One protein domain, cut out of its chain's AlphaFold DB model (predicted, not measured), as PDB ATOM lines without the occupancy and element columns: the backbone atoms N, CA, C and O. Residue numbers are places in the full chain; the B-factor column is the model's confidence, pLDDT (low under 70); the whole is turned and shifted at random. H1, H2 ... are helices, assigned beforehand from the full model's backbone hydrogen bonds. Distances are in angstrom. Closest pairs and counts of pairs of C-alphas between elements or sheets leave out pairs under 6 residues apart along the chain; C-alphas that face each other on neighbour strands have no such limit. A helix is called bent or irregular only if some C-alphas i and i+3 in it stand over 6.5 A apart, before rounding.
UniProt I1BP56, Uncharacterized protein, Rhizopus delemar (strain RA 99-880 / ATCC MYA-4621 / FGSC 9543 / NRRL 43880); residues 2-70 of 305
ATOM      1  N   PHE A   2       6.441  56.424 -45.842       84.12
ATOM      2  CA  PHE A   2       5.976  55.151 -46.426       84.12
ATOM      3  C   PHE A   2       4.853  55.251 -47.478       84.12
ATOM      4  O   PHE A   2       5.061  54.867 -48.621       84.12
ATOM      5  N   LEU A   3       3.685  55.819 -47.141       86.69
ATOM      6  CA  LEU A   3       2.538  55.870 -48.068       86.69
ATOM      7  C   LEU A   3       2.848  56.598 -49.386       86.69
ATOM      8  O   LEU A   3       2.356  56.204 -50.437       86.69
ATOM      9  N   ARG A   4       3.683  57.647 -49.341       84.81
ATOM     10  CA  ARG A   4       4.068  58.394 -50.547       84.81
ATOM     11  C   ARG A   4       5.002  57.583 -51.441       84.81
ATOM     12  O   ARG A   4       4.867  57.646 -52.658       84.81
ATOM     13  N   GLU A   5       5.942  56.852 -50.848       85.81
ATOM     14  CA  GLU A   5       6.860  55.972 -51.583       85.81
ATOM     15  C   GLU A   5       6.119  54.775 -52.175       85.81
ATOM     16  O   GLU A   5       6.333  54.441 -53.336       85.81
ATOM     17  N   PHE A   6       5.174  54.213 -51.419       87.44
ATOM     18  CA  PHE A   6       4.290  53.156 -51.891       87.44
ATOM     19  C   PHE A   6       3.513  53.606 -53.136       87.44
ATOM     20  O   PHE A   6       3.627  52.986 -54.185       87.44
ATOM     21  N   GLU A   7       2.818  54.749 -53.086       89.31
ATOM     22  CA  GLU A   7       2.090  55.298 -54.245       89.31
ATOM     23  C   GLU A   7       2.999  55.674 -55.422       89.31
ATOM     24  O   GLU A   7       2.587  55.630 -56.584       89.31
ATOM     25  N   ARG A   8       4.235  56.092 -55.142       88.06
ATOM     26  CA  ARG A   8       5.221  56.396 -56.179       88.06
ATOM     27  C   ARG A   8       5.645  55.135 -56.931       88.06
ATOM     28  O   ARG A   8       5.686  55.178 -58.153       88.06
ATOM     29  N   ALA A   9       5.856  54.016 -56.238       87.25
ATOM     30  CA  ALA A   9       6.249  52.759 -56.870       87.25
ATOM     31  C   ALA A   9       5.233  52.282 -57.926       87.25
ATOM     32  O   ALA A   9       5.635  51.838 -58.999       87.25
ATOM     33  N   PHE A  10       3.929  52.442 -57.677       88.75
ATOM     34  CA  PHE A  10       2.887  52.112 -58.662       88.75
ATOM     35  C   PHE A  10       2.911  53.027 -59.886       88.75
ATOM     36  O   PHE A  10       2.765  52.548 -61.011       88.75
ATOM     37  N   ARG A  11       3.137  54.331 -59.680       86.88
ATOM     38  CA  ARG A  11       3.275  55.299 -60.779       86.88
ATOM     39  C   ARG A  11       4.493  55.004 -61.644       86.88
ATOM     40  O   ARG A  11       4.368  54.989 -62.863       86.88
ATOM     41  N   ASP A  12       5.632  54.717 -61.021       88.56
ATOM     42  CA  ASP A  12       6.894  54.475 -61.725       88.56
ATOM     43  C   ASP A  12       6.841  53.192 -62.579       88.56
ATOM     44  O   ASP A  12       7.462  53.129 -63.638       88.56
ATOM     45  N   HIS A  13       6.052  52.193 -62.167       86.50
ATOM     46  CA  HIS A  13       5.858  50.939 -62.910       86.50
ATOM     47  C   HIS A  13       4.597  50.931 -63.791       86.50
ATOM     48  O   HIS A  13       4.291  49.909 -64.404       86.50
ATOM     49  N   ASN A  14       3.868  52.051 -63.866       84.38
ATOM     50  CA  ASN A  14       2.615  52.194 -64.612       84.38
ATOM     51  C   ASN A  14       1.563  51.112 -64.274       84.38
ATOM     52  O   ASN A  14       0.881  50.584 -65.151       84.38
ATOM     53  N   VAL A  15       1.453  50.763 -62.988       87.12
ATOM     54  CA  VAL A  15       0.511  49.761 -62.469       87.12
ATOM     55  C   VAL A  15      -0.638  50.463 -61.748       87.12
ATOM     56  O   VAL A  15      -0.421  51.387 -60.963       87.12
ATOM     57  N   SER A  16      -1.869  49.997 -61.966       86.38
ATOM     58  CA  SER A  16      -3.043  50.501 -61.247       86.38
ATOM     59  C   SER A  16      -2.954  50.162 -59.758       86.38
ATOM     60  O   SER A  16      -2.980  48.996 -59.362       86.38
ATOM     61  N   ILE A  17      -2.875  51.192 -58.914       88.19
ATOM     62  CA  ILE A  17      -2.870  51.004 -57.461       88.19
ATOM     63  C   ILE A  17      -4.204  50.443 -56.964       88.19
ATOM     64  O   ILE A  17      -4.206  49.602 -56.076       88.19
ATOM     65  N   GLN A  18      -5.332  50.835 -57.564       87.88
ATOM     66  CA  GLN A  18      -6.662  50.413 -57.107       87.88
ATOM     67  C   GLN A  18      -6.875  48.901 -57.240       87.88
ATOM     68  O   GLN A  18      -7.553  48.305 -56.406       87.88
ATOM     69  N   ASP A  19      -6.226  48.276 -58.222       84.69
ATOM     70  CA  ASP A  19      -6.378  46.846 -58.495       84.69
ATOM     71  C   ASP A  19      -5.360  45.985 -57.736       84.69
ATOM     72  O   ASP A  19      -5.603  44.809 -57.464       84.69
ATOM     73  N   HIS A  20      -4.210  46.563 -57.373       87.19
ATOM     74  CA  HIS A  20      -3.054  45.796 -56.905       87.19
ATOM     75  C   HIS A  20      -2.526  46.205 -55.526       87.19
ATOM     76  O   HIS A  20      -1.582  45.579 -55.032       87.19
ATOM     77  N   TRP A  21      -3.105  47.217 -54.871       90.75
ATOM     78  CA  TRP A  21      -2.608  47.705 -53.583       90.75
ATOM     79  C   TRP A  21      -2.576  46.614 -52.508       90.75
ATOM     80  O   TRP A  21      -1.595  46.535 -51.778       90.75
ATOM     81  N   LEU A  22      -3.592  45.746 -52.423       89.31
ATOM     82  CA  LEU A  22      -3.729  44.809 -51.303       89.31
ATOM     83  C   LEU A  22      -2.581  43.793 -51.241       89.31
ATOM     84  O   LEU A  22      -1.973  43.624 -50.189       89.31
ATOM     85  N   SER A  23      -2.265  43.142 -52.362       87.38
ATOM     86  CA  SER A  23      -1.199  42.133 -52.417       87.38
ATOM     87  C   SER A  23       0.186  42.743 -52.207       87.38
ATOM     88  O   SER A  23       1.035  42.142 -51.560       87.38
ATOM     89  N   ASN A  24       0.417  43.954 -52.712       87.31
ATOM     90  CA  ASN A  24       1.690  44.648 -52.511       87.31
ATOM     91  C   ASN A  24       1.837  45.163 -51.077       87.31
ATOM     92  O   ASN A  24       2.919  45.095 -50.500       87.31
ATOM     93  N   LEU A  25       0.744  45.637 -50.480       88.88
ATOM     94  CA  LEU A  25       0.728  46.062 -49.090       88.88
ATOM     95  C   LEU A  25       0.971  44.872 -48.153       88.88
ATOM     96  O   LEU A  25       1.713  45.005 -47.185       88.88
ATOM     97  N   GLU A  26       0.417  43.701 -48.474       88.69
ATOM     98  CA  GLU A  26       0.701  42.457 -47.756       88.69
ATOM     99  C   GLU A  26       2.201  42.137 -47.749       88.69
ATOM    100  O   GLU A  26       2.765  41.941 -46.676       88.69
ATOM    101  N   ILE A  27       2.872  42.206 -48.904       85.69
ATOM    102  CA  ILE A  27       4.327  42.000 -49.009       85.69
ATOM    103  C   ILE A  27       5.097  42.999 -48.127       85.69
ATOM    104  O   ILE A  27       6.071  42.635 -47.459       85.69
ATOM    105  N   CYS A  28       4.663  44.262 -48.074       85.56
ATOM    106  CA  CYS A  28       5.280  45.269 -47.205       85.56
ATOM    107  C   CYS A  28       5.145  44.932 -45.711       85.56
ATOM    108  O   CYS A  28       6.076  45.180 -44.947       85.56
ATOM    109  N   PHE A  29       4.017  44.368 -45.273       84.19
ATOM    110  CA  PHE A  29       3.839  43.969 -43.873       84.19
ATOM    111  C   PHE A  29       4.491  42.621 -43.544       84.19
ATOM    112  O   PHE A  29       4.958  42.457 -42.421       84.19
ATOM    113  N   GLU A  30       4.577  41.689 -44.496       80.94
ATOM    114  CA  GLU A  30       5.311  40.422 -44.334       80.94
ATOM    115  C   GLU A  30       6.824  40.633 -44.220       80.94
ATOM    116  O   GLU A  30       7.501  39.925 -43.480       80.94
ATOM    117  N   SER A  31       7.359  41.616 -44.948       74.31
ATOM    118  CA  SER A  31       8.777  41.994 -44.884       74.31
ATOM    119  C   SER A  31       9.142  42.802 -43.634       74.31
ATOM    120  O   SER A  31      10.323  43.018 -43.367       74.31
ATOM    121  N   CYS A  32       8.155  43.237 -42.849       72.50
ATOM    122  CA  CYS A  32       8.387  43.927 -41.591       72.50
ATOM    123  C   CYS A  32       8.685  42.907 -40.480       72.50
ATOM    124  O   CYS A  32       7.868  42.033 -40.203       72.50
ATOM    125  N   ASP A  33       9.796  43.070 -39.753       67.00
ATOM    126  CA  ASP A  33      10.171  42.207 -38.614       67.00
ATOM    127  C   ASP A  33       9.182  42.266 -37.423       67.00
ATOM    128  O   ASP A  33       9.355  41.582 -36.410       67.00
ATOM    129  N   ASN A  34       8.126  43.082 -37.516       75.81
ATOM    130  CA  ASN A  34       7.121  43.247 -36.478       75.81
ATOM    131  C   ASN A  34       5.838  42.452 -36.779       75.81
ATOM    132  O   ASN A  34       4.900  42.946 -37.414       75.81
ATOM    133  N   ASN A  35       5.755  41.250 -36.205       77.06
ATOM    134  CA  ASN A  35       4.594  40.360 -36.324       77.06
ATOM    135  C   ASN A  35       3.262  40.994 -35.869       77.06
ATOM    136  O   ASN A  35       2.205  40.584 -36.345       77.06
ATOM    137  N   LEU A  36       3.281  41.993 -34.975       81.25
ATOM    138  CA  LEU A  36       2.060  42.671 -34.519       81.25
ATOM    139  C   LEU A  36       1.457  43.559 -35.611       81.25
ATOM    140  O   LEU A  36       0.238  43.697 -35.695       81.25
ATOM    141  N   HIS A  37       2.297  44.165 -36.453       84.12
ATOM    142  CA  HIS A  37       1.833  45.005 -37.555       84.12
ATOM    143  C   HIS A  37       1.210  44.153 -38.665       84.12
ATOM    144  O   HIS A  37       0.166  44.519 -39.205       84.12
ATOM    145  N   PHE A  38       1.797  42.986 -38.944       84.00
ATOM    146  CA  PHE A  38       1.252  42.028 -39.904       84.00
ATOM    147  C   PHE A  38      -0.079  41.413 -39.441       84.00
ATOM    148  O   PHE A  38      -1.035  41.365 -40.215       84.00
ATOM    149  N   ASP A  39      -0.191  41.004 -38.171       84.38
ATOM    150  CA  ASP A  39      -1.452  40.495 -37.609       84.38
ATOM    151  C   ASP A  39      -2.560  41.564 -37.636       84.38
ATOM    152  O   ASP A  39      -3.697  41.276 -38.021       84.38
ATOM    153  N   TRP A  40      -2.227  42.822 -37.325       90.25
ATOM    154  CA  TRP A  40      -3.157  43.940 -37.484       90.25
ATOM    155  C   TRP A  40      -3.616  44.098 -38.943       90.25
ATOM    156  O   TRP A  40      -4.822  44.141 -39.199       90.25
ATOM    157  N   PHE A  41      -2.688  44.114 -39.905       88.94
ATOM    158  CA  PHE A  41      -3.021  44.212 -41.329       88.94
ATOM    159  C   PHE A  41      -3.962  43.076 -41.759       88.94
ATOM    160  O   PHE A  41      -4.992  43.320 -42.396       88.94
ATOM    161  N   CYS A  42      -3.667  41.842 -41.341       86.19
ATOM    162  CA  CYS A  42      -4.487  40.681 -41.661       86.19
ATOM    163  C   CYS A  42      -5.921  40.824 -41.138       86.19
ATOM    164  O   CYS A  42      -6.875  40.535 -41.860       86.19
ATOM    165  N   ARG A  43      -6.092  41.304 -39.901       85.06
ATOM    166  CA  ARG A  43      -7.408  41.420 -39.252       85.06
ATOM    167  C   ARG A  43      -8.244  42.588 -39.759       85.06
ATOM    168  O   ARG A  43      -9.451  42.423 -39.923       85.06
ATOM    169  N   TYR A  44      -7.627  43.747 -39.969       84.38
ATOM    170  CA  TYR A  44      -8.348  45.005 -40.197       84.38
ATOM    171  C   TYR A  44      -8.351  45.464 -41.654       84.38
ATOM    172  O   TYR A  44      -9.212  46.256 -42.023       84.38
ATOM    173  N   VAL A  45      -7.445  44.948 -42.488       86.50
ATOM    174  CA  VAL A  45      -7.353  45.320 -43.908       86.50
ATOM    175  C   VAL A  45      -7.634  44.112 -44.797       86.50
ATOM    176  O   VAL A  45      -8.594  44.123 -45.563       86.50
ATOM    177  N   LYS A  46      -6.871  43.022 -44.653       87.56
ATOM    178  CA  LYS A  46      -6.994  41.850 -45.536       87.56
ATOM    179  C   LYS A  46      -8.308  41.092 -45.348       87.56
ATOM    180  O   LYS A  46      -9.011  40.836 -46.323       87.56
ATOM    181  N   LYS A  47      -8.668  40.746 -44.111       86.19
ATOM    182  CA  LYS A  47      -9.881  39.973 -43.801       86.19
ATOM    183  C   LYS A  47     -11.172  40.656 -44.288       86.19
ATOM    184  O   LYS A  47     -11.987  39.979 -44.917       86.19
ATOM    185  N   PRO A  48     -11.370  41.977 -44.104       84.25
ATOM    186  CA  PRO A  48     -12.519  42.677 -44.679       84.25
ATOM    187  C   PRO A  48     -12.624  42.600 -46.205       84.25
ATOM    188  O   PRO A  48     -13.734  42.496 -46.730       84.25
ATOM    189  N   VAL A  49     -11.494  42.625 -46.913       84.62
ATOM    190  CA  VAL A  49     -11.470  42.608 -48.382       84.62
ATOM    191  C   VAL A  49     -11.622  41.195 -48.935       84.62
ATOM    192  O   VAL A  49     -12.432  40.966 -49.830       84.62
ATOM    193  N   VAL A  50     -10.877  40.234 -48.389       84.88
ATOM    194  CA  VAL A  50     -10.792  38.869 -48.926       84.88
ATOM    195  C   VAL A  50     -11.920  37.981 -48.405       84.88
ATOM    196  O   VAL A  50     -12.580  37.303 -49.190       84.88
ATOM    197  N   GLU A  51     -12.167  37.980 -47.093       81.88
ATOM    198  CA  GLU A  51     -13.143  37.072 -46.473       81.88
ATOM    199  C   GLU A  51     -14.546  37.678 -46.455       81.88
ATOM    200  O   GLU A  51     -15.516  37.015 -46.816       81.88
ATOM    201  N   LEU A  52     -14.664  38.954 -46.071       79.31
ATOM    202  CA  LEU A  52     -15.960  39.642 -45.985       79.31
ATOM    203  C   LEU A  52     -16.395  40.289 -47.310       79.31
ATOM    204  O   LEU A  52     -17.482  40.864 -47.360       79.31
ATOM    205  N   LYS A  53     -15.563  40.210 -48.362       83.69
ATOM    206  CA  LYS A  53     -15.809  40.757 -49.712       83.69
ATOM    207  C   LYS A  53     -16.325  42.201 -49.712       83.69
ATOM    208  O   LYS A  53     -17.127  42.587 -50.567       83.69
ATOM    209  N   ARG A  54     -15.895  43.014 -48.743       84.25
ATOM    210  CA  ARG A  54     -16.256  44.432 -48.700       84.25
ATOM    211  C   ARG A  54     -15.530  45.162 -49.823       84.25
ATOM    212  O   ARG A  54     -14.353  44.909 -50.072       84.25
ATOM    213  N   LYS A  55     -16.224  46.098 -50.472       81.94
ATOM    214  CA  LYS A  55     -15.590  47.044 -51.393       81.94
ATOM    215  C   LYS A  55     -14.793  48.047 -50.564       81.94
ATOM    216  O   LYS A  55     -15.366  49.001 -50.057       81.94
ATOM    217  N   VAL A  56     -13.507  47.772 -50.380       83.75
ATOM    218  CA  VAL A  56     -12.546  48.676 -49.737       83.75
ATOM    219  C   VAL A  56     -11.608  49.169 -50.824       83.75
ATOM    220  O   VAL A  56     -11.017  48.363 -51.544       83.75
ATOM    221  N   THR A  57     -11.508  50.482 -50.966       88.81
ATOM    222  CA  THR A  57     -10.607  51.121 -51.927       88.81
ATOM    223  C   THR A  57      -9.213  51.306 -51.331       88.81
ATOM    224  O   THR A  57      -9.013  51.162 -50.120       88.81
ATOM    225  N   TRP A  58      -8.234  51.659 -52.171       89.19
ATOM    226  CA  TRP A  58      -6.925  52.076 -51.665       89.19
ATOM    227  C   TRP A  58      -7.041  53.266 -50.700       89.19
ATOM    228  O   TRP A  58      -6.345  53.290 -49.690       89.19
ATOM    229  N   ASP A  59      -7.942  54.216 -50.961       87.81
ATOM    230  CA  ASP A  59      -8.107  55.405 -50.119       87.81
ATOM    231  C   ASP A  59      -8.624  55.051 -48.715       87.81
ATOM    232  O   ASP A  59      -8.121  55.577 -47.720       87.81
ATOM    233  N   ASP A  60      -9.540  54.085 -48.612       85.88
ATOM    234  CA  ASP A  60     -10.021  53.567 -47.326       85.88
ATOM    235  C   ASP A  60      -8.896  52.868 -46.543       85.88
ATOM    236  O   ASP A  60      -8.710  53.082 -45.342       85.88
ATOM    237  N   ALA A  61      -8.098  52.042 -47.229       86.88
ATOM    238  CA  ALA A  61      -6.956  51.363 -46.622       86.88
ATOM    239  C   ALA A  61      -5.866  52.355 -46.191       86.88
ATOM    240  O   ALA A  61      -5.280  52.218 -45.117       86.88
ATOM    241  N   LYS A  62      -5.624  53.387 -46.999       88.25
ATOM    242  CA  LYS A  62      -4.705  54.482 -46.698       88.25
ATOM    243  C   LYS A  62      -5.140  55.245 -45.451       88.25
ATOM    244  O   LYS A  62      -4.287  55.524 -44.610       88.25
ATOM    245  N   ALA A  63      -6.435  55.522 -45.291       83.88
ATOM    246  CA  ALA A  63      -6.970  56.158 -44.089       83.88
ATOM    247  C   ALA A  63      -6.730  55.299 -42.831       83.88
ATOM    248  O   ALA A  63      -6.237  55.814 -41.829       83.88
ATOM    249  N   LEU A  64      -6.967  53.983 -42.903       84.56
ATOM    250  CA  LEU A  64      -6.684  53.052 -41.798       84.56
ATOM    251  C   LEU A  64      -5.189  52.982 -41.449       84.56
ATOM    252  O   LEU A  64      -4.816  52.904 -40.278       84.56
ATOM    253  N   LEU A  65      -4.316  53.011 -42.459       86.38
ATOM    254  CA  LEU A  65      -2.865  53.039 -42.261       86.38
ATOM    255  C   LEU A  65      -2.409  54.342 -41.609       86.38
ATOM    256  O   LEU A  65      -1.539  54.312 -40.740       86.38
ATOM    257  N   GLN A  66      -2.994  55.472 -42.011       83.06
ATOM    258  CA  GLN A  66      -2.750  56.756 -41.367       83.06
ATOM    259  C   GLN A  66      -3.194  56.692 -39.911       83.06
ATOM    260  O   GLN A  66      -2.352  56.858 -39.045       83.06
ATOM    261  N   GLU A  67      -4.442  56.312 -39.630       77.88
ATOM    262  CA  GLU A  67      -4.963  56.175 -38.265       77.88
ATOM    263  C   GLU A  67      -4.054  55.312 -37.365       77.88
ATOM    264  O   GLU A  67      -3.767  55.671 -36.217       77.88
ATOM    265  N   LYS A  68      -3.555  54.186 -37.890       77.00
ATOM    266  CA  LYS A  68      -2.762  53.214 -37.127       77.00
ATOM    267  C   LYS A  68      -1.272  53.543 -36.987       77.00
ATOM    268  O   LYS A  68      -0.654  53.063 -36.033       77.00
ATOM    269  N   PHE A  69      -0.668  54.290 -37.903       75.75
ATOM    270  CA  PHE A  69       0.791  54.468 -37.920       75.75
ATOM    271  C   PHE A  69       1.246  55.921 -37.970       75.75
ATOM    272  O   PHE A  69       2.431  56.186 -37.764       75.75
ATOM    273  N   ASP A  70       0.343  56.864 -38.212       70.19
ATOM    274  CA  ASP A  70       0.654  58.272 -38.066       70.19
ATOM    275  C   ASP A  70       0.565  58.657 -36.581       70.19
ATOM    276  O   ASP A  70      -0.483  58.586 -35.935       70.19
TER     277      ASP A  70
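AT A GLANCE: This is residues 2 to 70 of the 305 residues of an uncharacterized protein of Rhizopus delemar (strain RA 99-880 / ATCC MYA-4621 / FGSC 9543 / NRRL 43880) (UniProt I1BP56). Three helices, H2, H3 and H4, make a loosely packed up-and-down bundle, their centres in a triangle. The first helix, H1, lies on the side of the bundle away from H3, near H2 and H4, and the turn at residues 31 to 36 sticks out. The printed part has 69 residues with four named helices, H1 to H4 in chain order, and no named strand: all helix. It is compact, with a radius of gyration of the C-alphas of 11.7 A and spans of 30 by 28 by 19 A.

HOW THE PARTS SIT: H3, residues 35 to 50, touches H2, residues 17 to 30, closest at the C-alphas of Phe 38 and Phe 29, 5.1 A apart; they form a helical hairpin, opposite ways at a shallow tilt of 28 degrees. H4, residues 58 to 69, is close to H3 but not clearly touching, closest at the C-alphas of Ala 61 and Val 45, 6.6 A. With residue 58 alone, H4 touches residues 17 to 22 of H2, the same way at a shallow tilt of 30 degrees; the closest C-alphas, Trp 58 and Gln 18, are 5.7 A apart. H1, residues 2 to 12, is close to H2 but not clearly touching, at a steep tilt of 50 degrees, with the C-alphas of Phe 10 and Ile 17 closest at 6.0 A. H1 and H3 are apart. Every O i to N i+4 pair is within hydrogen-bond range in H4, against 6 of 7 in H1, 8 of 10 in H2 and 8 of 12 in H3.

IN THESE COORDINATES: H3 measures 19.9 A, with a kink of 32 degrees near residue 44; it is neither bent nor irregular, but only just: C-alphas 44 and 47 are 6.4 A apart. H2, 18.7 A, is irregular, with C-alphas 19 and 22 7.9 A apart. H1 begins at C-alpha 2 (5.976, 55.151, -46.426), and H4 ends at C-alpha 69 (0.791, 54.468, -37.920).

THE WHOLE: The C-alphas farthest apart, Asn 14 and Leu 36, are 31.6 A apart. The printed part has no cut and no long link. Mean pLDDT of the printed part is 84.5; residue 33 alone is under 70.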